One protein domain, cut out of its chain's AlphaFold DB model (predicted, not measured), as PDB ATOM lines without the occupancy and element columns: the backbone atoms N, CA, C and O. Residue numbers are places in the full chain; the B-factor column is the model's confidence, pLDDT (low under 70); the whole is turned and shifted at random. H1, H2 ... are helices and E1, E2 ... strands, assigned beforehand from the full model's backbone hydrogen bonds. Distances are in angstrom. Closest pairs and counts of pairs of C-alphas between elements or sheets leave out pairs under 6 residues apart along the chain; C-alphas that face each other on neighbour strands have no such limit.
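Overview. This is residues 696 to 859 of the 1070 residues of the protein "Hypothetical protein" of Brachionus calyciflorus (UniProt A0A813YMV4). A small body of short helices and strand hairpins has a long helix, H6, that begins beside H3 and H5 and runs away from them into a free arm, residues 839 to 859. In the body, H3 packs on H5 and meets H2 at its last residues, while H1, H2 and the hairpin E3 and E4 make the neighbouring part; the tip of the hairpin E1 and E2, residues 706 to 711, also sticks out. The printed part has 164 residues, with seven named helices and five named strands in the order E1 E2 H1 H2 E3 E4 E5 H3 H4 H5 H6 H7, a mixed class; both two-stranded sheets, E1 - E2 and E3 - E4, are antiparallel. The whole is loose, with a radius of gyration of the C-alphas of 20.8 A and spans of 61 by 49 by 36 A.

Along the chain. Find C-alpha 701 at (-7.289, 29.507, 49.763), where E1, residues 701 to 703, begins. E2 is residues 714 to 716, H1 residues 719 to 724 and H2 residues 739 to 745, 10.0 A long. E3 follows at residues 746 to 749, E4 at 752 to 755 and E5 at 762 to 767, 16.2 A long. From C-alpha 777 at (11.820, 7.396, 41.915), H3 runs 21.1 A to residue 791. H4 is residues 799 to 802, H5 residues 808 to 818, 15.5 A, and H6 residues 821 to 844, 33.2 A. H7, residues 856 to 859, ends at C-alpha 859, (25.724, 34.260, 73.484).

Arrangement. Start at the hub, H3. It touches H5 at a steep tilt of 45 degrees, the same way, the closest C-alphas being those of Tyr 785 and Ala 808, 5.0 A apart. With residues 789 to 791 alone it touches H2, closest at the C-alphas of Leu 739 and Lys 790, 5.4 A. With residues 785 to 789 alone it only just touches H4, with 3 pairs of C-alphas within 8 A, closest at Ile 789 and Ile 802, 6.9 A. H6 is close to H3 but not clearly touching; the C-alphas of Tyr 791 and Ile 823 are 7.2 A apart. H1 touches H2, closest at the C-alphas of Tyr 723 and Leu 739, 6.8 A. E5 pairs with no named strand; its closest C-alpha to H2 is that of Ile 762, 5.3 A from that of Gln 744. In the hairpin E3 and E4, N 747 and O 754 are 2.8 A apart, within hydrogen-bond range; in the hairpin E1 and E2, N 703 and O 714 are 2.9 A apart. Every O i to N i+4 pair is within range in H1, H2, H3 and H6, and 5 of 7 in H5; H4 and H7 are too short for such a pair.

Size, cuts and confidence. The C-alphas of Ser 797 and Glu 856 are the two farthest apart, 64.3 A. The printed part has no cut. The links H1 to H2 and H6 to H7 are long. The mean pLDDT of the printed part is 71.6; look for values under 70 at, among others, residues 697 to 716 and 836 to 859.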
ATOM      1  N   GLU A 696       0.580  23.608  43.152       74.31
ATOM      2  CA  GLU A 696      -0.262  22.771  44.003       74.31
ATOM      3  C   GLU A 696      -1.743  22.982  43.665       74.31
ATOM      4  O   GLU A 696      -2.384  23.907  44.170       74.31
ATOM      5  N   ILE A 697      -2.295  22.097  42.832       68.00
ATOM      6  CA  ILE A 697      -3.681  22.161  42.331       68.00
ATOM      7  C   ILE A 697      -4.716  22.051  43.469       68.00
ATOM      8  O   ILE A 697      -5.790  22.639  43.397       68.00
ATOM      9  N   ASN A 698      -4.374  21.375  44.572       56.66
ATOM     10  CA  ASN A 698      -5.280  21.173  45.711       56.66
ATOM     11  C   ASN A 698      -5.181  22.264  46.793       56.66
ATOM     12  O   ASN A 698      -5.935  22.240  47.769       56.66
ATOM     13  N   SER A 699      -4.275  23.238  46.645       52.09
ATOM     14  CA  SER A 699      -4.050  24.293  47.642       52.09
ATOM     15  C   SER A 699      -5.089  25.421  47.531       52.09
ATOM     16  O   SER A 699      -4.816  26.526  47.064       52.09
ATOM     17  N   LYS A 700      -6.331  25.159  47.948       51.28
ATOM     18  CA  LYS A 700      -7.402  26.165  47.888       51.28
ATOM     19  C   LYS A 700      -7.294  27.160  49.048       51.28
ATOM     20  O   LYS A 700      -7.355  26.778  50.214       51.28
ATOM     21  N   GLN A 701      -7.192  28.457  48.743       48.25
ATOM     22  CA  GLN A 701      -7.289  29.507  49.763       48.25
ATOM     23  C   GLN A 701      -8.739  29.627  50.250       48.25
ATOM     24  O   GLN A 701      -9.640  29.962  49.477       48.25
ATOM     25  N   ILE A 702      -8.952  29.367  51.539       47.75
ATOM     26  CA  ILE A 702     -10.256  29.481  52.197       47.75
ATOM     27  C   ILE A 702     -10.577  30.959  52.438       47.75
ATOM     28  O   ILE A 702      -9.775  31.687  53.026       47.75
ATOM     29  N   GLN A 703     -11.757  31.405  52.009       44.69
ATOM     30  CA  GLN A 703     -12.298  32.709  52.364       44.69
ATOM     31  C   GLN A 703     -13.590  32.521  53.167       44.69
ATOM     32  O   GLN A 703     -14.607  32.074  52.644       44.69
ATOM     33  N   ILE A 704     -13.553  32.894  54.444       45.09
ATOM     34  CA  ILE A 704     -14.757  32.967  55.277       45.09
ATOM     35  C   ILE A 704     -15.528  34.210  54.820       45.09
ATOM     36  O   ILE A 704     -14.971  35.311  54.823       45.09
ATOM     37  N   ASN A 705     -16.767  34.043  54.351       41.94
ATOM     38  CA  ASN A 705     -17.588  35.140  53.842       41.94
ATOM     39  C   ASN A 705     -18.579  35.591  54.930       41.94
ATOM     40  O   ASN A 705     -19.608  34.950  55.106       41.94
ATOM     41  N   PRO A 706     -18.327  36.691  55.659       42.31
ATOM     42  CA  PRO A 706     -19.131  37.065  56.828       42.31
ATOM     43  C   PRO A 706     -20.540  37.600  56.498       42.31
ATOM     44  O   PRO A 706     -21.245  38.037  57.400       42.31
ATOM     45  N   LYS A 707     -20.955  37.632  55.221       41.97
ATOM     46  CA  LYS A 707     -22.213  38.262  54.765       41.97
ATOM     47  C   LYS A 707     -23.336  37.292  54.383       41.97
ATOM     48  O   LYS A 707     -24.424  37.755  54.055       41.97
ATOM     49  N   LYS A 708     -23.110  35.981  54.410       38.09
ATOM     50  CA  LYS A 708     -24.170  34.979  54.238       38.09
ATOM     51  C   LYS A 708     -24.095  34.040  55.431       38.09
ATOM     52  O   LYS A 708     -23.025  33.513  55.694       38.09
ATOM     53  N   GLY A 709     -25.189  33.895  56.168       39.94
ATOM     54  CA  GLY A 709     -25.286  33.051  57.363       39.94
ATOM     55  C   GLY A 709     -25.245  31.546  57.081       39.94
ATOM     56  O   GLY A 709     -25.919  30.807  57.782       39.94
ATOM     57  N   ASP A 710     -24.481  31.114  56.079       40.50
ATOM     58  CA  ASP A 710     -24.237  29.711  55.774       40.50
ATOM     59  C   ASP A 710     -22.757  29.413  56.015       40.50
ATOM     60  O   ASP A 710     -21.886  30.131  55.515       40.50
ATOM     61  N   ASP A 711     -22.469  28.307  56.701       45.56
ATOM     62  CA  ASP A 711     -21.140  27.706  56.908       45.56
ATOM     63  C   ASP A 711     -20.453  27.249  55.594       45.56
ATOM     64  O   ASP A 711     -19.594  26.364  55.576       45.56
ATOM     65  N   GLN A 712     -20.809  27.835  54.447       42.38
ATOM     66  CA  GLN A 712     -20.197  27.529  53.162       42.38
ATOM     67  C   GLN A 712     -18.793  28.128  53.075       42.38
ATOM     68  O   GLN A 712     -18.592  29.322  52.824       42.38
ATOM     69  N   VAL A 713     -17.802  27.247  53.211       48.53
ATOM     70  CA  VAL A 713     -16.403  27.492  52.857       48.53
ATOM     71  C   VAL A 713     -16.333  27.937  51.390       48.53
ATOM     72  O   VAL A 713     -16.409  27.127  50.468       48.53
ATOM     73  N   CYS A 714     -16.192  29.242  51.154       49.28
ATOM     74  CA  CYS A 714     -15.985  29.781  49.814       49.28
ATOM     75  C   CYS A 714     -14.490  29.727  49.480       49.28
ATOM     76  O   CYS A 714     -13.667  30.355  50.148       49.28
ATOM     77  N   TYR A 715     -14.120  28.994  48.430       58.81
ATOM     78  CA  TYR A 715     -12.734  28.929  47.967       58.81
ATOM     79  C   TYR A 715     -12.435  30.065  46.990       58.81
ATOM     80  O   TYR A 715     -13.183  30.308  46.041       58.81
ATOM     81  N   LYS A 716     -11.317  30.759  47.200       64.31
ATOM     82  CA  LYS A 716     -10.838  31.762  46.249       64.31
ATOM     83  C   LYS A 716     -10.227  31.048  45.043       64.31
ATOM     84  O   LYS A 716      -9.225  30.353  45.202       64.31
ATOM     85  N   LYS A 717     -10.796  31.266  43.851       70.00
ATOM     86  CA  LYS A 717     -10.212  30.789  42.589       70.00
ATOM     87  C   LYS A 717      -8.802  31.366  42.416       70.00
ATOM     88  O   LYS A 717      -8.603  32.584  42.449       70.00
ATOM     89  N   SER A 718      -7.836  30.476  42.272       77.50
ATOM     90  CA  SER A 718      -6.456  30.741  41.888       77.50
ATOM     91  C   SER A 718      -6.347  30.924  40.372       77.50
ATOM     92  O   SER A 718      -7.261  30.589  39.623       77.50
ATOM     93  N   ILE A 719      -5.212  31.429  39.887       84.00
ATOM     94  CA  ILE A 719      -4.989  31.570  38.439       84.00
ATOM     95  C   ILE A 719      -4.942  30.210  37.718       84.00
ATOM     96  O   ILE A 719      -5.299  30.150  36.546       84.00
ATOM     97  N   ILE A 720      -4.586  29.121  38.417       85.31
ATOM     98  CA  ILE A 720      -4.672  27.749  37.888       85.31
ATOM     99  C   ILE A 720      -6.129  27.355  37.650       85.31
ATOM    100  O   ILE A 720      -6.433  26.798  36.601       85.31
ATOM    101  N   ASP A 721      -7.038  27.712  38.562       84.12
ATOM    102  CA  ASP A 721      -8.470  27.440  38.381       84.12
ATOM    103  C   ASP A 721      -9.018  28.170  37.145       84.12
ATOM    104  O   ASP A 721      -9.818  27.615  36.395       84.12
ATOM    105  N   TYR A 722      -8.556  29.402  36.892       86.62
ATOM    106  CA  TYR A 722      -8.891  30.139  35.667       86.62
ATOM    107  C   TYR A 722      -8.261  29.520  34.417       86.62
ATOM    108  O   TYR A 722      -8.906  29.491  33.372       86.62
ATOM    109  N   TYR A 723      -7.030  29.010  34.508       87.88
ATOM    110  CA  TYR A 723      -6.380  28.316  33.399       87.88
ATOM    111  C   TYR A 723      -7.115  27.020  33.028       87.88
ATOM    112  O   TYR A 723      -7.290  26.732  31.843       87.88
ATOM    113  N   GLN A 724      -7.606  26.272  34.019       85.81
ATOM    114  CA  GLN A 724      -8.388  25.054  33.801       85.81
ATOM    115  C   GLN A 724      -9.651  25.338  32.979       85.81
ATOM    116  O   GLN A 724      -9.892  24.669  31.983       85.81
ATOM    117  N   ILE A 725     -10.409  26.379  33.333       84.50
ATOM    118  CA  ILE A 725     -11.664  26.727  32.645       84.50
ATOM    119  C   ILE A 725     -11.474  27.703  31.476       84.50
ATOM    120  O   ILE A 725     -12.449  28.223  30.949       84.50
ATOM    121  N   ARG A 726     -10.240  27.992  31.048       87.12
ATOM    122  CA  ARG A 726      -9.948  29.120  30.141       87.12
ATOM    123  C   ARG A 726     -10.704  29.103  28.811       87.12
ATOM    124  O   ARG A 726     -10.978  30.171  28.284       87.12
ATOM    125  N   LYS A 727     -11.052  27.921  28.287       82.81
ATOM    126  CA  LYS A 727     -11.826  27.771  27.041       82.81
ATOM    127  C   LYS A 727     -13.290  28.203  27.189       82.81
ATOM    128  O   LYS A 727     -13.914  28.557  26.199       82.81
ATOM    129  N   THR A 728     -13.833  28.185  28.409       81.75
ATOM    130  CA  THR A 728     -15.200  28.653  28.699       81.75
ATOM    131  C   THR A 728     -15.243  30.136  29.067       81.75
ATOM    132  O   THR A 728     -16.320  30.723  29.170       81.75
ATOM    133  N   LEU A 729     -14.079  30.764  29.254       80.38
ATOM    134  CA  LEU A 729     -13.962  32.192  29.509       80.38
ATOM    135  C   LEU A 729     -13.980  32.952  28.177       80.38
ATOM    136  O   LEU A 729     -13.286  32.578  27.236       80.38
ATOM    137  N   ASN A 730     -14.723  34.059  28.113       79.25
ATOM    138  CA  ASN A 730     -14.737  34.953  26.951       79.25
ATOM    139  C   ASN A 730     -13.459  35.823  26.913       79.25
ATOM    140  O   ASN A 730     -13.514  37.032  27.138       79.25
ATOM    141  N   ILE A 731     -12.294  35.191  26.739       81.94
ATOM    142  CA  ILE A 731     -10.966  35.826  26.769       81.94
ATOM    143  C   ILE A 731     -10.126  35.435  25.550       81.94
ATOM    144  O   ILE A 731     -10.272  34.354  24.987       81.94
ATOM    145  N   GLN A 732      -9.190  36.302  25.164       78.06
ATOM    146  CA  GLN A 732      -8.330  36.088  23.999       78.06
ATOM    147  C   GLN A 732      -7.163  35.139  24.324       78.06
ATOM    148  O   GLN A 732      -6.241  35.482  25.079       78.06
ATOM    149  N   LEU A 733      -7.175  33.946  23.730       80.50
ATOM    150  CA  LEU A 733      -6.193  32.885  23.990       80.50
ATOM    151  C   LEU A 733      -5.014  32.849  23.000       80.50
ATOM    152  O   LEU A 733      -4.216  31.916  23.042       80.50
ATOM    153  N   ASP A 734      -4.854  33.874  22.159       77.94
ATOM    154  CA  ASP A 734      -3.767  33.924  21.173       77.94
ATOM    155  C   ASP A 734      -2.389  33.781  21.832       77.94
ATOM    156  O   ASP A 734      -2.073  34.498  22.794       77.94
ATOM    157  N   ASN A 735      -1.571  32.882  21.275       75.62
ATOM    158  CA  ASN A 735      -0.214  32.551  21.719       75.62
ATOM    159  C   ASN A 735      -0.120  32.017  23.164       75.62
ATOM    160  O   ASN A 735       0.885  32.242  23.837       75.62
ATOM    161  N   ILE A 736      -1.157  31.327  23.657       84.44
ATOM    162  CA  ILE A 736      -1.150  30.655  24.966       84.44
ATOM    163  C   ILE A 736      -1.180  29.145  24.764       84.44
ATOM    164  O   ILE A 736      -2.231  28.573  24.473       84.44
ATOM    165  N   TYR A 737      -0.042  28.491  24.974       82.56
ATOM    166  CA  TYR A 737       0.081  27.046  24.774       82.56
ATOM    167  C   TYR A 737       0.059  26.270  26.091       82.56
ATOM    168  O   TYR A 737      -0.363  25.116  26.129       82.56
ATOM    169  N   ASN A 738       0.504  26.904  27.174       88.19
ATOM    170  CA  ASN A 738       0.698  26.261  28.467       88.19
ATOM    171  C   ASN A 738       0.401  27.215  29.648       88.19
ATOM    172  O   ASN A 738       0.080  28.395  29.463       88.19
ATOM    173  N   LEU A 739       0.500  26.704  30.882       90.00
ATOM    174  CA  LEU A 739       0.200  27.469  32.098       90.00
ATOM    175  C   LEU A 739       1.151  28.665  32.281       90.00
ATOM    176  O   LEU A 739       0.733  29.715  32.777       90.00
ATOM    177  N   ILE A 740       2.419  28.521  31.883       90.00
ATOM    178  CA  ILE A 740       3.419  29.591  31.984       90.00
ATOM    179  C   ILE A 740       3.032  30.767  31.086       90.00
ATOM    180  O   ILE A 740       2.970  31.893  31.582       90.00
ATOM    181  N   ASP A 741       2.685  30.512  29.821       89.56
ATOM    182  CA  ASP A 741       2.235  31.552  28.883       89.56
ATOM    183  C   ASP A 741       0.996  32.285  29.426       89.56
ATOM    184  O   ASP A 741       0.899  33.515  29.378       89.56
ATOM    185  N   PHE A 742       0.060  31.540  30.025       91.56
ATOM    186  CA  PHE A 742      -1.137  32.119  30.629       91.56
ATOM    187  C   PHE A 742      -0.804  33.034  31.814       91.56
ATOM    188  O   PHE A 742      -1.335  34.139  31.908       91.56
ATOM    189  N   CYS A 743       0.112  32.620  32.693       91.50
ATOM    190  CA  CYS A 743       0.547  33.416  33.847       91.50
ATOM    191  C   CYS A 743       1.379  34.649  33.449       91.50
ATOM    192  O   CYS A 743       1.369  35.659  34.164       91.50
ATOM    193  N   GLN A 744       2.084  34.586  32.315       91.62
ATOM    194  CA  GLN A 744       2.780  35.730  31.721       91.62
ATOM    195  C   GLN A 744       1.796  36.753  31.143       91.62
ATOM    196  O   GLN A 744       2.024  37.954  31.272       91.62
ATOM    197  N   LYS A 745       0.693  36.300  30.536       91.38
ATOM    198  CA  LYS A 745      -0.288  37.180  29.884       91.38
ATOM    199  C   LYS A 745      -1.339  37.740  30.845       91.38
ATOM    200  O   LYS A 745      -1.741  38.895  30.704       91.38
ATOM    201  N   TYR A 746      -1.747  36.962  31.845       91.12
ATOM    202  CA  TYR A 746      -2.847  37.297  32.745       91.12
ATOM    203  C   TYR A 746      -2.425  37.428  34.216       91.12
ATOM    204  O   TYR A 746      -1.434  36.864  34.683       91.12
ATOM    205  N   GLN A 747      -3.205  38.198  34.974       90.88
ATOM    206  CA  GLN A 747      -3.072  38.369  36.417       90.88
ATOM    207  C   GLN A 747      -4.433  38.514  37.095       90.88
ATOM    208  O   GLN A 747      -5.407  38.922  36.470       90.88
ATOM    209  N   LEU A 748      -4.484  38.234  38.396       84.94
ATOM    210  CA  LEU A 748      -5.679  38.454  39.205       84.94
ATOM    211  C   LEU A 748      -5.595  39.811  39.914       84.94
ATOM    212  O   LEU A 748      -4.787  39.979  40.827       84.94
ATOM    213  N   VAL A 749      -6.453  40.757  39.528       82.12
ATOM    214  CA  VAL A 749      -6.614  42.067  40.184       82.12
ATOM    215  C   VAL A 749      -8.029  42.133  40.732       82.12
ATOM    216  O   VAL A 749      -8.976  41.842  40.018       82.12
ATOM    217  N   ASN A 750      -8.194  42.443  42.020       76.94
ATOM    218  CA  ASN A 750      -9.510  42.459  42.680       76.94
ATOM    219  C   ASN A 750     -10.342  41.174  42.489       76.94
ATOM    220  O   ASN A 750     -11.562  41.209  42.584       76.94
ATOM    221  N   LYS A 751      -9.667  40.025  42.316       72.81
ATOM    222  CA  LYS A 751     -10.257  38.701  42.029       72.81
ATOM    223  C   LYS A 751     -10.818  38.531  40.613       72.81
ATOM    224  O   LYS A 751     -11.455  37.520  40.347       72.81
ATOM    225  N   GLU A 752     -10.523  39.452  39.707       81.12
ATOM    226  CA  GLU A 752     -10.855  39.347  38.291       81.12
ATOM    227  C   GLU A 752      -9.597  39.089  37.464       81.12
ATOM    228  O   GLU A 752      -8.503  39.574  37.778       81.12
ATOM    229  N   LEU A 753      -9.751  38.285  36.412       87.88
ATOM    230  CA  LEU A 753      -8.678  37.988  35.476       87.88
ATOM    231  C   LEU A 753      -8.484  39.190  34.546       87.88
ATOM    232  O   LEU A 753      -9.402  39.595  33.842       87.88
ATOM    233  N   THR A 754      -7.282  39.753  34.542       89.00
ATOM    234  CA  THR A 754      -6.930  40.952  33.772       89.00
ATOM    235  C   THR A 754      -5.648  40.720  32.983       89.00
ATOM    236  O   THR A 754      -4.782  39.950  33.403       89.00
ATOM    237  N   LEU A 755      -5.513  41.384  31.833       89.81
ATOM    238  CA  LEU A 755      -4.292  41.343  31.027       89.81
ATOM    239  C   LEU A 755      -3.174  42.144  31.703       89.81
ATOM    240  O   LEU A 755      -3.391  43.245  32.218       89.81
ATOM    241  N   ARG A 756      -1.956  41.598  31.687       89.56
ATOM    242  CA  ARG A 756      -0.761  42.315  32.144       89.56
ATOM    243  C   ARG A 756      -0.305  43.316  31.088       89.56
ATOM    244  O   ARG A 756      -0.374  43.058  29.891       89.56
ATOM    245  N   LYS A 757       0.238  44.444  31.548       85.31
ATOM    246  CA  LYS A 757       1.015  45.353  30.697       85.31
ATOM    247  C   LYS A 757       2.395  44.721  30.471       85.31
ATOM    248  O   LYS A 757       3.042  44.373  31.456       85.31
ATOM    249  N   ASN A 758       2.829  44.594  29.216       87.50
ATOM    250  CA  ASN A 758       4.133  44.033  28.813       87.50
ATOM    251  C   ASN A 758       4.362  42.566  29.254       87.50
ATOM    252  O   ASN A 758       5.280  42.292  30.038       87.50
ATOM    253  N   PRO A 759       3.529  41.606  28.802       88.25
ATOM    254  CA  PRO A 759       3.643  40.192  29.183       88.25
ATOM    255  C   PRO A 759       4.995  39.562  28.810       88.25
ATOM    256  O   PRO A 759       5.481  38.661  29.492       88.25
ATOM    257  N   GLU A 760       5.662  40.074  27.777       87.12
ATOM    258  CA  GLU A 760       6.999  39.660  27.358       87.12
ATOM    259  C   GLU A 760       8.075  39.928  28.422       87.12
ATOM    260  O   GLU A 760       9.091  39.228  28.439       87.12
ATOM    261  N   LYS A 761       7.828  40.871  29.345       90.94
ATOM    262  CA  LYS A 761       8.711  41.193  30.477       90.94
ATOM    263  C   LYS A 761       8.403  40.398  31.750       90.94
ATOM    264  O   LYS A 761       8.992  40.674  32.794       90.94
ATOM    265  N   ILE A 762       7.494  39.427  31.697       93.12
ATOM    266  CA  ILE A 762       7.133  38.598  32.849       93.12
ATOM    267  C   ILE A 762       7.902  37.278  32.813       93.12
ATOM    268  O   ILE A 762       7.942  36.592  31.791       93.12
ATOM    269  N   VAL A 763       8.471  36.905  33.957       91.88
ATOM    270  CA  VAL A 763       9.068  35.589  34.209       91.88
ATOM    271  C   VAL A 763       8.309  34.928  35.357       91.88
ATOM    272  O   VAL A 763       8.128  35.514  36.427       91.88
ATOM    273  N   VAL A 764       7.829  33.703  35.132       90.62
ATOM    274  CA  VAL A 764       6.951  33.001  36.082       90.62
ATOM    275  C   VAL A 764       7.758  31.985  36.875       90.62
ATOM    276  O   VAL A 764       8.172  30.962  36.339       90.62
ATOM    277  N   ILE A 765       7.954  32.250  38.160       85.56
ATOM    278  CA  ILE A 765       8.620  31.349  39.098       85.56
ATOM    279  C   ILE A 765       7.592  30.376  39.647       85.56
ATOM    280  O   ILE A 765       6.572  30.780  40.192       85.56
ATOM    281  N   THR A 766       7.875  29.086  39.547       81.12
ATOM    282  CA  THR A 766       6.943  28.039  39.971       81.12
ATOM    283  C   THR A 766       7.383  27.356  41.260       81.12
ATOM    284  O   THR A 766       8.564  27.028  41.389       81.12
ATOM    285  N   ASN A 767       6.437  27.044  42.147       71.94
ATOM    286  CA  ASN A 767       6.656  26.258  43.366       71.94
ATOM    287  C   ASN A 767       5.718  25.033  43.408       71.94
ATOM    288  O   ASN A 767       4.564  25.190  43.025       71.94
ATOM    289  N   PRO A 768       6.143  23.853  43.898       66.12
ATOM    290  CA  PRO A 768       7.473  23.556  44.427       66.12
ATOM    291  C   PRO A 768       8.543  23.435  43.326       66.12
ATOM    292  O   PRO A 768       8.274  22.981  42.214       66.12
ATOM    293  N   LYS A 769       9.787  23.818  43.645       66.69
ATOM    294  CA  LYS A 769      10.960  23.507  42.811       66.69
ATOM    295  C   LYS A 769      11.452  22.098  43.151       66.69
ATOM    296  O   LYS A 769      12.149  21.914  44.147       66.69
ATOM    297  N   ILE A 770      11.089  21.109  42.334       70.12
ATOM    298  CA  ILE A 770      11.554  19.725  42.508       70.12
ATOM    299  C   ILE A 770      12.822  19.486  41.702       70.12
ATOM    300  O   ILE A 770      12.933  19.908  40.551       70.12
ATOM    301  N   ARG A 771      13.793  18.822  42.336       66.12
ATOM    302  CA  ARG A 771      15.067  18.489  41.705       66.12
ATOM    303  C   ARG A 771      14.890  17.291  40.780       66.12
ATOM    304  O   ARG A 771      14.295  16.291  41.171       66.12
ATOM    305  N   TYR A 772      15.474  17.374  39.592       70.12
ATOM    306  CA  TYR A 772      15.690  16.212  38.749       70.12
ATOM    307  C   TYR A 772      16.647  15.252  39.467       70.12
ATOM    308  O   TYR A 772      17.820  15.569  39.676       70.12
ATOM    309  N   ASN A 773      16.137  14.096  39.882       71.06
ATOM    310  CA  ASN A 773      16.941  13.027  40.456       71.06
ATOM    311  C   ASN A 773      16.410  11.673  39.973       71.06
ATOM    312  O   ASN A 773      15.490  11.151  40.592       71.06
ATOM    313  N   PRO A 774      16.964  11.098  38.895       69.88
ATOM    314  CA  PRO A 774      16.466   9.842  38.339       69.88
ATOM    315  C   PRO A 774      16.751   8.638  39.250       69.88
ATOM    316  O   PRO A 774      16.130   7.597  39.083       69.88
ATOM    317  N   LEU A 775      17.658   8.777  40.228       73.69
ATOM    318  CA  LEU A 775      17.971   7.729  41.208       73.69
ATOM    319  C   LEU A 775      16.937   7.645  42.341       73.69
ATOM    320  O   LEU A 775      16.905   6.665  43.075       73.69
ATOM    321  N   ASP A 776      16.105   8.675  42.504       78.88
ATOM    322  CA  ASP A 776      15.032   8.721  43.495       78.88
ATOM    323  C   ASP A 776      13.693   8.749  42.762       78.88
ATOM    324  O   ASP A 776      13.250   9.794  42.277       78.88
ATOM    325  N   LEU A 777      13.049   7.584  42.680       80.62
ATOM    326  CA  LEU A 777      11.820   7.396  41.915       80.62
ATOM    327  C   LEU A 777      10.698   8.352  42.356       80.62
ATOM    328  O   LEU A 777       9.953   8.852  41.513       80.62
ATOM    329  N   LEU A 778      10.586   8.648  43.655       77.88
ATOM    330  CA  LEU A 778       9.522   9.498  44.196       77.88
ATOM    331  C   LEU A 778       9.727  10.966  43.791       77.88
ATOM    332  O   LEU A 778       8.789  11.647  43.354       77.88
ATOM    333  N   ASN A 779      10.966  11.453  43.903       75.12
ATOM    334  CA  ASN A 779      11.324  12.799  43.462       75.12
ATOM    335  C   ASN A 779      11.298  12.920  41.934       75.12
ATOM    336  O   ASN A 779      10.822  13.936  41.430       75.12
ATOM    337  N   HIS A 780      11.721  11.891  41.195       81.19
ATOM    338  CA  HIS A 780      11.645  11.863  39.735       81.19
ATOM    339  C   HIS A 780      10.197  11.907  39.238       81.19
ATOM    340  O   HIS A 780       9.858  12.749  38.410       81.19
ATOM    341  N   ARG A 781       9.307  11.087  39.811       88.12
ATOM    342  CA  ARG A 781       7.868  11.117  39.507       88.12
ATOM    343  C   ARG A 781       7.273  12.492  39.773       88.12
ATOM    344  O   ARG A 781       6.565  13.044  38.934       88.12
ATOM    345  N   SER A 782       7.589  13.066  40.935       82.88
ATOM    346  CA  SER A 782       7.120  14.403  41.298       82.88
ATOM    347  C   SER A 782       7.665  15.466  40.339       82.88
ATOM    348  O   SER A 782       6.917  16.341  39.917       82.88
ATOM    349  N   PHE A 783       8.932  15.368  39.934       83.88
ATOM    350  CA  PHE A 783       9.528  16.234  38.922       83.88
ATOM    351  C   PHE A 783       8.749  16.167  37.601       83.88
ATOM    352  O   PHE A 783       8.275  17.204  37.140       83.88
ATOM    353  N   CYS A 784       8.563  14.969  37.033       87.12
ATOM    354  CA  CYS A 784       7.847  14.764  35.771       87.12
ATOM    355  C   CYS A 784       6.427  15.347  35.832       87.12
ATOM    356  O   CYS A 784       6.012  16.082  34.936       87.12
ATOM    357  N   TYR A 785       5.728  15.115  36.946       89.94
ATOM    358  CA  TYR A 785       4.393  15.648  37.203       89.94
ATOM    359  C   TYR A 785       4.335  17.182  37.118       89.94
ATOM    360  O   TYR A 785       3.534  17.735  36.362       89.94
ATOM    361  N   TYR A 786       5.213  17.894  37.831       87.19
ATOM    362  CA  TYR A 786       5.198  19.361  37.797       87.19
ATOM    363  C   TYR A 786       5.689  19.937  36.461       87.19
ATOM    364  O   TYR A 786       5.270  21.037  36.109       87.19
ATOM    365  N   GLN A 787       6.535  19.236  35.695       86.44
ATOM    366  CA  GLN A 787       6.884  19.679  34.338       86.44
ATOM    367  C   GLN A 787       5.689  19.582  33.385       86.44
ATOM    368  O   GLN A 787       5.450  20.515  32.617       86.44
ATOM    369  N   LEU A 788       4.899  18.506  33.484       88.00
ATOM    370  CA  LEU A 788       3.654  18.371  32.727       88.00
ATOM    371  C   LEU A 788       2.676  19.497  33.083       88.00
ATOM    372  O   LEU A 788       2.206  20.179  32.184       88.00
ATOM    373  N   ILE A 789       2.454  19.791  34.369       89.25
ATOM    374  CA  ILE A 789       1.591  20.914  34.797       89.25
ATOM    375  C   ILE A 789       2.004  22.241  34.143       89.25
ATOM    376  O   ILE A 789       1.140  23.017  33.736       89.25
ATOM    377  N   LYS A 790       3.310  22.519  34.048       88.00
ATOM    378  CA  LYS A 790       3.822  23.777  33.487       88.00
ATOM    379  C   LYS A 790       3.632  23.879  31.984       88.00
ATOM    380  O   LYS A 790       3.219  24.937  31.517       88.00
ATOM    381  N   TYR A 791       4.014  22.828  31.259       87.00
ATOM    382  CA  TYR A 791       4.299  22.903  29.826       87.00
ATOM    383  C   TYR A 791       3.327  22.115  28.950       87.00
ATOM    384  O   TYR A 791       3.295  22.358  27.744       87.00
ATOM    385  N   SER A 792       2.532  21.203  29.515       85.94
ATOM    386  CA  SER A 792       1.514  20.497  28.741       85.94
ATOM    387  C   SER A 792       0.311  21.399  28.454       85.94
ATOM    388  O   SER A 792      -0.042  22.302  29.222       85.94
ATOM    389  N   SER A 793      -0.348  21.139  27.328       81.38
ATOM    390  CA  SER A 793      -1.631  21.749  26.997       81.38
ATOM    391  C   SER A 793      -2.756  21.043  27.756       81.38
ATOM    392  O   SER A 793      -2.919  19.827  27.639       81.38
ATOM    393  N   TRP A 794      -3.548  21.800  28.516       83.94
ATOM    394  CA  TRP A 794      -4.661  21.245  29.294       83.94
ATOM    395  C   TRP A 794      -5.949  21.288  28.477       83.94
ATOM    396  O   TRP A 794      -6.333  22.357  27.999       83.94
ATOM    397  N   ASP A 795      -6.625  20.159  28.350       76.75
ATOM    398  CA  ASP A 795      -7.913  20.010  27.685       76.75
ATOM    399  C   ASP A 795      -8.863  19.177  28.549       76.75
ATOM    400  O   ASP A 795      -8.422  18.339  29.334       76.75
ATOM    401  N   ASP A 796     -10.168  19.360  28.382       71.38
ATOM    402  CA  ASP A 796     -11.184  18.651  29.164       71.38
ATOM    403  C   ASP A 796     -11.048  17.124  29.026       71.38
ATOM    404  O   ASP A 796     -11.333  16.383  29.965       71.38
ATOM    405  N   SER A 797     -10.513  16.651  27.894       72.25
ATOM    406  CA  SER A 797     -10.219  15.240  27.634       72.25
ATOM    407  C   SER A 797      -8.992  14.685  28.373       72.25
ATOM    408  O   SER A 797      -8.890  13.471  28.512       72.25
ATOM    409  N   ASN A 798      -8.068  15.527  28.858       76.12
ATOM    410  CA  ASN A 798      -6.793  15.085  29.443       76.12
ATOM    411  C   ASN A 798      -6.528  15.582  30.881       76.12
ATOM    412  O   ASN A 798      -5.548  15.158  31.492       76.12
ATOM    413  N   LEU A 799      -7.391  16.432  31.457       76.81
ATOM    414  CA  LEU A 799      -7.214  17.002  32.805       76.81
ATOM    415  C   LEU A 799      -7.035  15.940  33.902       76.81
ATOM    416  O   LEU A 799      -6.105  16.032  34.705       76.81
ATOM    417  N   ASN A 800      -7.898  14.917  33.920       78.25
ATOM    418  CA  ASN A 800      -7.841  13.847  34.924       78.25
ATOM    419  C   ASN A 800      -6.524  13.071  34.853       78.25
ATOM    420  O   ASN A 800      -5.950  12.718  35.883       78.25
ATOM    421  N   GLU A 801      -6.013  12.850  33.642       79.38
ATOM    422  CA  GLU A 801      -4.708  12.236  33.470       79.38
ATOM    423  C   GLU A 801      -3.596  13.189  33.892       79.38
ATOM    424  O   GLU A 801      -2.723  12.775  34.642       79.38
ATOM    425  N   ILE A 802      -3.588  14.462  33.468       76.44
ATOM    426  CA  ILE A 802      -2.578  15.471  33.866       76.44
ATOM    427  C   ILE A 802      -2.411  15.510  35.385       76.44
ATOM    428  O   ILE A 802      -1.275  15.490  35.857       76.44
ATOM    429  N   PHE A 803      -3.510  15.454  36.137       83.00
ATOM    430  CA  PHE A 803      -3.498  15.486  37.602       83.00
ATOM    431  C   PHE A 803      -3.153  14.145  38.263       83.00
ATOM    432  O   PHE A 803      -2.891  14.105  39.466       83.00
ATOM    433  N   ASN A 804      -3.070  13.054  37.498       85.00
ATOM    434  CA  ASN A 804      -2.623  11.768  38.009       85.00
ATOM    435  C   ASN A 804      -1.091  11.723  38.130       85.00
ATOM    436  O   ASN A 804      -0.353  11.631  37.143       85.00
ATOM    437  N   LYS A 805      -0.603  11.759  39.371       85.69
ATOM    438  CA  LYS A 805       0.829  11.730  39.675       85.69
ATOM    439  C   LYS A 805       1.480  10.374  39.389       85.69
ATOM    440  O   LYS A 805       2.670  10.345  39.089       85.69
ATOM    441  N   GLU A 806       0.733   9.271  39.449       87.00
ATOM    442  CA  GLU A 806       1.295   7.919  39.311       87.00
ATOM    443  C   GLU A 806       1.792   7.633  37.893       87.00
ATOM    444  O   GLU A 806       2.891   7.114  37.718       87.00
ATOM    445  N   THR A 807       1.054   8.080  36.876       88.69
ATOM    446  CA  THR A 807       1.412   7.904  35.456       88.69
ATOM    447  C   THR A 807       2.312   9.022  34.918       88.69
ATOM    448  O   THR A 807       2.462   9.185  33.708       88.69
ATOM    449  N   ALA A 808       2.869   9.876  35.783       88.19
ATOM    450  CA  ALA A 808       3.562  11.088  35.349       88.19
ATOM    451  C   ALA A 808       4.876  10.821  34.595       88.19
ATOM    452  O   ALA A 808       5.242  11.628  33.746       88.19
ATOM    453  N   ILE A 809       5.583   9.726  34.899       86.69
ATOM    454  CA  ILE A 809       6.870   9.395  34.260       86.69
ATOM    455  C   ILE A 809       6.648   9.038  32.787       86.69
ATOM    456  O   ILE A 809       7.121   9.767  31.919       86.69
ATOM    457  N   ASP A 810       5.848   8.008  32.509       87.44
ATOM    458  CA  ASP A 810       5.598   7.517  31.143       87.44
ATOM    459  C   ASP A 810       5.037   8.618  30.231       87.44
ATOM    460  O   ASP A 810       5.430   8.785  29.075       87.44
ATOM    461  N   ARG A 811       4.140   9.446  30.778       88.38
ATOM    462  CA  ARG A 811       3.548  10.568  30.042       88.38
ATOM    463  C   ARG A 811       4.545  11.682  29.779       88.38
ATOM    464  O   ARG A 811       4.477  12.311  28.728       88.38
ATOM    465  N   PHE A 812       5.461  11.940  30.706       87.56
ATOM    466  CA  PHE A 812       6.522  12.913  30.487       87.56
ATOM    467  C   PHE A 812       7.498  12.439  29.405       87.56
ATOM    468  O   PHE A 812       7.876  13.232  28.544       87.56
ATOM    469  N   GLU A 813       7.837  11.149  29.374       85.75
ATOM    470  CA  GLU A 813       8.647  10.565  28.299       85.75
ATOM    471  C   GLU A 813       7.960  10.658  26.933       85.75
ATOM    472  O   GLU A 813       8.606  10.976  25.932       85.75
ATOM    473  N   HIS A 814       6.645  10.429  26.879       86.56
ATOM    474  CA  HIS A 814       5.870  10.644  25.660       86.56
ATOM    475  C   HIS A 814       5.832  12.128  25.264       86.56
ATOM    476  O   HIS A 814       6.080  12.463  24.108       86.56
ATOM    477  N   PHE A 815       5.594  13.026  26.226       86.38
ATOM    478  CA  PHE A 815       5.544  14.471  26.006       86.38
ATOM    479  C   PHE A 815       6.846  15.014  25.411       86.38
ATOM    480  O   PHE A 815       6.793  15.778  24.453       86.38
ATOM    481  N   ILE A 816       8.012  14.590  25.911       83.25
ATOM    482  CA  ILE A 816       9.315  15.029  25.381       83.25
ATOM    483  C   ILE A 816       9.459  14.719  23.883       83.25
ATOM    484  O   ILE A 816      10.080  15.501  23.168       83.25
ATOM    485  N   LYS A 817       8.877  13.617  23.393       84.69
ATOM    486  CA  LYS A 817       8.973  13.216  21.978       84.69
ATOM    487  C   LYS A 817       8.150  14.103  21.041       84.69
ATOM    488  O   LYS A 817       8.482  14.192  19.865       84.69
ATOM    489  N   ILE A 818       7.086  14.726  21.547       85.75
ATOM    490  CA  ILE A 818       6.130  15.515  20.751       85.75
ATOM    491  C   ILE A 818       6.174  17.018  21.060       85.75
ATOM    492  O   ILE A 818       5.526  17.808  20.376       85.75
ATOM    493  N   ALA A 819       6.888  17.426  22.111       81.56
ATOM    494  CA  ALA A 819       6.922  18.810  22.560       81.56
ATOM    495  C   ALA A 819       7.620  19.730  21.535       81.56
ATOM    496  O   ALA A 819       8.596  19.330  20.900       81.56
ATOM    497  N   PRO A 820       7.187  21.000  21.407       82.81
ATOM    498  CA  PRO A 820       7.894  21.994  20.608       82.81
ATOM    499  C   PRO A 820       9.352  22.168  21.053       82.81
ATOM    500  O   PRO A 820       9.653  22.158  22.251       82.81
ATOM    501  N   GLU A 821      10.244  22.452  20.102       76.19
ATOM    502  CA  GLU A 821      11.690  22.588  20.335       76.19
ATOM    503  C   GLU A 821      12.032  23.603  21.443       76.19
ATOM    504  O   GLU A 821      12.884  23.349  22.293       76.19
ATOM    505  N   ARG A 822      11.290  24.715  21.522       74.75
ATOM    506  CA  ARG A 822      11.428  25.719  22.594       74.75
ATOM    507  C   ARG A 822      11.223  25.127  23.997       74.75
ATOM    508  O   ARG A 822      11.916  25.517  24.940       74.75
ATOM    509  N   ILE A 823      10.266  24.210  24.153       77.00
ATOM    510  CA  ILE A 823       9.971  23.557  25.436       77.00
ATOM    511  C   ILE A 823      11.044  22.511  25.744       77.00
ATOM    512  O   ILE A 823      11.548  22.479  26.865       77.00
ATOM    513  N   ILE A 824      11.447  21.717  24.744       77.25
ATOM    514  CA  ILE A 824      12.530  20.730  24.878       77.25
ATOM    515  C   ILE A 824      13.828  21.418  25.315       77.25
ATOM    516  O   ILE A 824      14.467  20.974  26.267       77.25
ATOM    517  N   TYR A 825      14.182  22.542  24.689       73.38
ATOM    518  CA  TYR A 825      15.338  23.347  25.081       73.38
ATOM    519  C   TYR A 825      15.262  23.772  26.553       73.38
ATOM    520  O   TYR A 825      16.225  23.590  27.298       73.38
ATOM    521  N   SER A 826      14.108  24.295  26.982       72.50
ATOM    522  CA  SER A 826      13.895  24.775  28.355       72.50
ATOM    523  C   SER A 826      14.023  23.640  29.382       72.50
ATOM    524  O   SER A 826      14.646  23.808  30.429       72.50
ATOM    525  N   LEU A 827      13.477  22.459  29.067       75.12
ATOM    526  CA  LEU A 827      13.559  21.262  29.910       75.12
ATOM    527  C   LEU A 827      14.985  20.703  29.991       75.12
ATOM    528  O   LEU A 827      15.454  20.377  31.083       75.12
ATOM    529  N   ASN A 828      15.684  20.618  28.857       72.75
ATOM    530  CA  ASN A 828      17.062  20.133  28.801       72.75
ATOM    531  C   ASN A 828      18.003  21.058  29.574       72.75
ATOM    532  O   ASN A 828      18.763  20.581  30.416       72.75
ATOM    533  N   PHE A 829      17.878  22.374  29.369       71.69
ATOM    534  CA  PHE A 829      18.649  23.364  30.117       71.69
ATOM    535  C   PHE A 829      18.415  23.238  31.627       71.69
ATOM    536  O   PHE A 829      19.375  23.208  32.390       71.69
ATOM    537  N   PHE A 830      17.161  23.090  32.076       70.12
ATOM    538  CA  PHE A 830      16.856  22.927  33.501       70.12
ATOM    539  C   PHE A 830      17.478  21.660  34.106       70.12
ATOM    540  O   PHE A 830      18.000  21.682  35.222       70.12
ATOM    541  N   ASN A 831      17.449  20.547  33.371       71.81
ATOM    542  CA  ASN A 831      18.018  19.280  33.824       71.81
ATOM    543  C   ASN A 831      19.545  19.335  33.929       71.81
ATOM    544  O   ASN A 831      20.103  18.897  34.936       71.81
ATOM    545  N   GLU A 832      20.218  19.876  32.913       71.69
ATOM    546  CA  GLU A 832      21.668  20.116  32.931       71.69
ATOM    547  C   GLU A 832      22.044  21.065  34.069       71.69
ATOM    548  O   GLU A 832      22.926  20.764  34.874       71.69
ATOM    549  N   PHE A 833      21.286  22.152  34.211       70.75
ATOM    550  CA  PHE A 833      21.454  23.123  35.275       70.75
ATOM    551  C   PHE A 833      21.393  22.490  36.660       70.75
ATOM    552  O   PHE A 833      22.318  22.660  37.449       70.75
ATOM    553  N   LEU A 834      20.348  21.719  36.966       69.12
ATOM    554  CA  LEU A 834      20.206  21.071  38.269       69.12
ATOM    555  C   LEU A 834      21.308  20.040  38.558       69.12
ATOM    556  O   LEU A 834      21.716  19.902  39.716       69.12
ATOM    557  N   LYS A 835      21.797  19.326  37.535       70.31
ATOM    558  CA  LYS A 835      22.932  18.399  37.668       70.31
ATOM    559  C   LYS A 835      24.210  19.150  38.028       70.31
ATOM    560  O   LYS A 835      24.875  18.791  38.999       70.31
ATOM    561  N   GLU A 836      24.519  20.213  37.296       69.56
ATOM    562  CA  GLU A 836      25.715  21.016  37.539       69.56
ATOM    563  C   GLU A 836      25.602  21.796  38.859       69.56
ATOM    564  O   GLU A 836      26.561  21.858  39.618       69.56
ATOM    565  N   LEU A 837      24.409  22.273  39.234       65.19
ATOM    566  CA  LEU A 837      24.149  22.837  40.560       65.19
ATOM    567  C   LEU A 837      24.508  21.883  41.687       65.19
ATOM    568  O   LEU A 837      25.029  22.327  42.704       65.19
ATOM    569  N   LYS A 838      24.162  20.600  41.545       66.12
ATOM    570  CA  LYS A 838      24.480  19.584  42.547       66.12
ATOM    571  C   LYS A 838      25.996  19.425  42.673       66.12
ATOM    572  O   LYS A 838      26.481  19.375  43.793       66.12
ATOM    573  N   ARG A 839      26.727  19.406  41.554       64.88
ATOM    574  CA  ARG A 839      28.198  19.316  41.532       64.88
ATOM    575  C   ARG A 839      28.862  20.555  42.127       64.88
ATOM    576  O   ARG A 839      29.617  20.426  43.077       64.88
ATOM    577  N   ILE A 840      28.502  21.746  41.645       57.69
ATOM    578  CA  ILE A 840      29.049  23.013  42.145       57.69
ATOM    579  C   ILE A 840      28.705  23.197  43.620       57.69
ATOM    580  O   ILE A 840      29.519  23.720  44.356       57.69
ATOM    581  N   ARG A 841      27.512  22.798  44.079       54.75
ATOM    582  CA  ARG A 841      27.202  22.824  45.513       54.75
ATOM    583  C   ARG A 841      28.093  21.875  46.289       54.75
ATOM    584  O   ARG A 841      28.604  22.293  47.295       54.75
ATOM    585  N   VAL A 842      28.376  20.670  45.809       52.19
ATOM    586  CA  VAL A 842      29.366  19.803  46.472       52.19
ATOM    587  C   VAL A 842      30.766  20.450  46.500       52.19
ATOM    588  O   VAL A 842      31.475  20.294  47.483       52.19
ATOM    589  N   GLU A 843      31.147  21.216  45.473       40.97
ATOM    590  CA  GLU A 843      32.425  21.957  45.420       40.97
ATOM    591  C   GLU A 843      32.442  23.269  46.232       40.97
ATOM    592  O   GLU A 843      33.497  23.678  46.706       40.97
ATOM    593  N   LEU A 844      31.304  23.957  46.367       40.34
ATOM    594  CA  LEU A 844      31.141  25.196  47.139       40.34
ATOM    595  C   LEU A 844      30.856  24.904  48.616       40.34
ATOM    596  O   LEU A 844      31.364  25.628  49.456       40.34
ATOM    597  N   ASP A 845      30.079  23.854  48.895       35.28
ATOM    598  CA  ASP A 845      29.780  23.286  50.218       35.28
ATOM    599  C   ASP A 845      30.940  22.398  50.715       35.28
ATOM    600  O   ASP A 845      30.919  21.951  51.861       35.28
ATOM    601  N   ALA A 846      31.997  22.190  49.911       27.69
ATOM    602  CA  ALA A 846      33.349  21.960  50.428       27.69
ATOM    603  C   ALA A 846      33.871  23.265  51.061       27.69
ATOM    604  O   ALA A 846      34.914  23.813  50.698       27.69
ATOM    605  N   GLU A 847      33.088  23.803  51.993       27.84
ATOM    606  CA  GLU A 847      33.524  24.852  52.887       27.84
ATOM    607  C   GLU A 847      34.500  24.214  53.885       27.84
ATOM    608  O   GLU A 847      34.290  23.071  54.311       27.84
ATOM    609  N   PRO A 848      35.593  24.905  54.260       25.30
ATOM    610  CA  PRO A 848      36.326  24.520  55.458       25.30
ATOM    611  C   PRO A 848      35.299  24.402  56.582       25.30
ATOM    612  O   PRO A 848      34.472  25.299  56.728       25.30
ATOM    613  N   ILE A 849      35.320  23.283  57.313       24.31
ATOM    614  CA  ILE A 849      34.492  23.075  58.505       24.31
ATOM    615  C   ILE A 849      34.604  24.360  59.332       24.31
ATOM    616  O   ILE A 849      35.710  24.649  59.798       24.31
ATOM    617  N   PRO A 850      33.539  25.169  59.466       26.89
ATOM    618  CA  PRO A 850      33.613  26.342  60.309       26.89
ATOM    619  C   PRO A 850      33.793  25.811  61.724       26.89
ATOM    620  O   PRO A 850      32.917  25.114  62.245       26.89
ATOM    621  N   GLU A 851      34.938  26.084  62.344       26.78
ATOM    622  CA  GLU A 851      35.004  25.968  63.792       26.78
ATOM    623  C   GLU A 851      33.918  26.882  64.356       26.78
ATOM    624  O   GLU A 851      33.801  28.057  64.001       26.78
ATOM    625  N   TYR A 852      33.056  26.296  65.181       29.50
ATOM    626  CA  TYR A 852      31.995  26.994  65.883       29.50
ATOM    627  C   TYR A 852      32.602  28.150  66.684       29.50
ATOM    628  O   TYR A 852      33.147  27.957  67.766       29.50
ATOM    629  N   MET A 853      32.491  29.362  66.152       30.02
ATOM    630  CA  MET A 853      32.837  30.587  66.858       30.02
ATOM    631  C   MET A 853      31.539  31.214  67.358       30.02
ATOM    632  O   MET A 853      30.951  32.088  66.715       30.02
ATOM    633  N   SER A 854      31.049  30.755  68.513       31.89
ATOM    634  CA  SER A 854      30.092  31.556  69.267       31.89
ATOM    635  C   SER A 854      30.792  32.847  69.692       31.89
ATOM    636  O   SER A 854      31.723  32.861  70.494       31.89
ATOM    637  N   THR A 855      30.390  33.967  69.097       34.72
ATOM    638  CA  THR A 855      30.805  35.265  69.630       34.72
ATOM    639  C   THR A 855      29.994  35.550  70.888       34.72
ATOM    640  O   THR A 855      28.807  35.223  70.940       34.72
ATOM    641  N   GLU A 856      30.601  36.208  71.875       36.19
ATOM    642  CA  GLU A 856      29.927  36.623  73.111       36.19
ATOM    643  C   GLU A 856      28.680  37.476  72.805       36.19
ATOM    644  O   GLU A 856      27.733  37.457  73.562       36.19
ATOM    645  N   PHE A 857      28.584  38.140  71.642       35.75
ATOM    646  CA  PHE A 857      27.362  38.817  71.171       35.75
ATOM    647  C   PHE A 857      26.225  37.863  70.788       35.75
ATOM    648  O   PHE A 857      25.052  38.156  71.028       35.75
ATOM    649  N   THR A 858      26.568  36.723  70.189       34.44
ATOM    650  CA  THR A 858      25.633  35.641  69.875       34.44
ATOM    651  C   THR A 858      25.147  34.977  71.165       34.44
ATOM    652  O   THR A 858      23.952  34.715  71.275       34.44
ATOM    653  N   GLU A 859      26.029  34.813  72.155       36.03
ATOM    654  CA  GLU A 859      25.724  34.260  73.484       36.03
ATOM    655  C   GLU A 859      25.016  35.269  74.411       36.03
ATOM    656  O   GLU A 859      24.089  34.903  75.117       36.03
TER     657      GLU A 859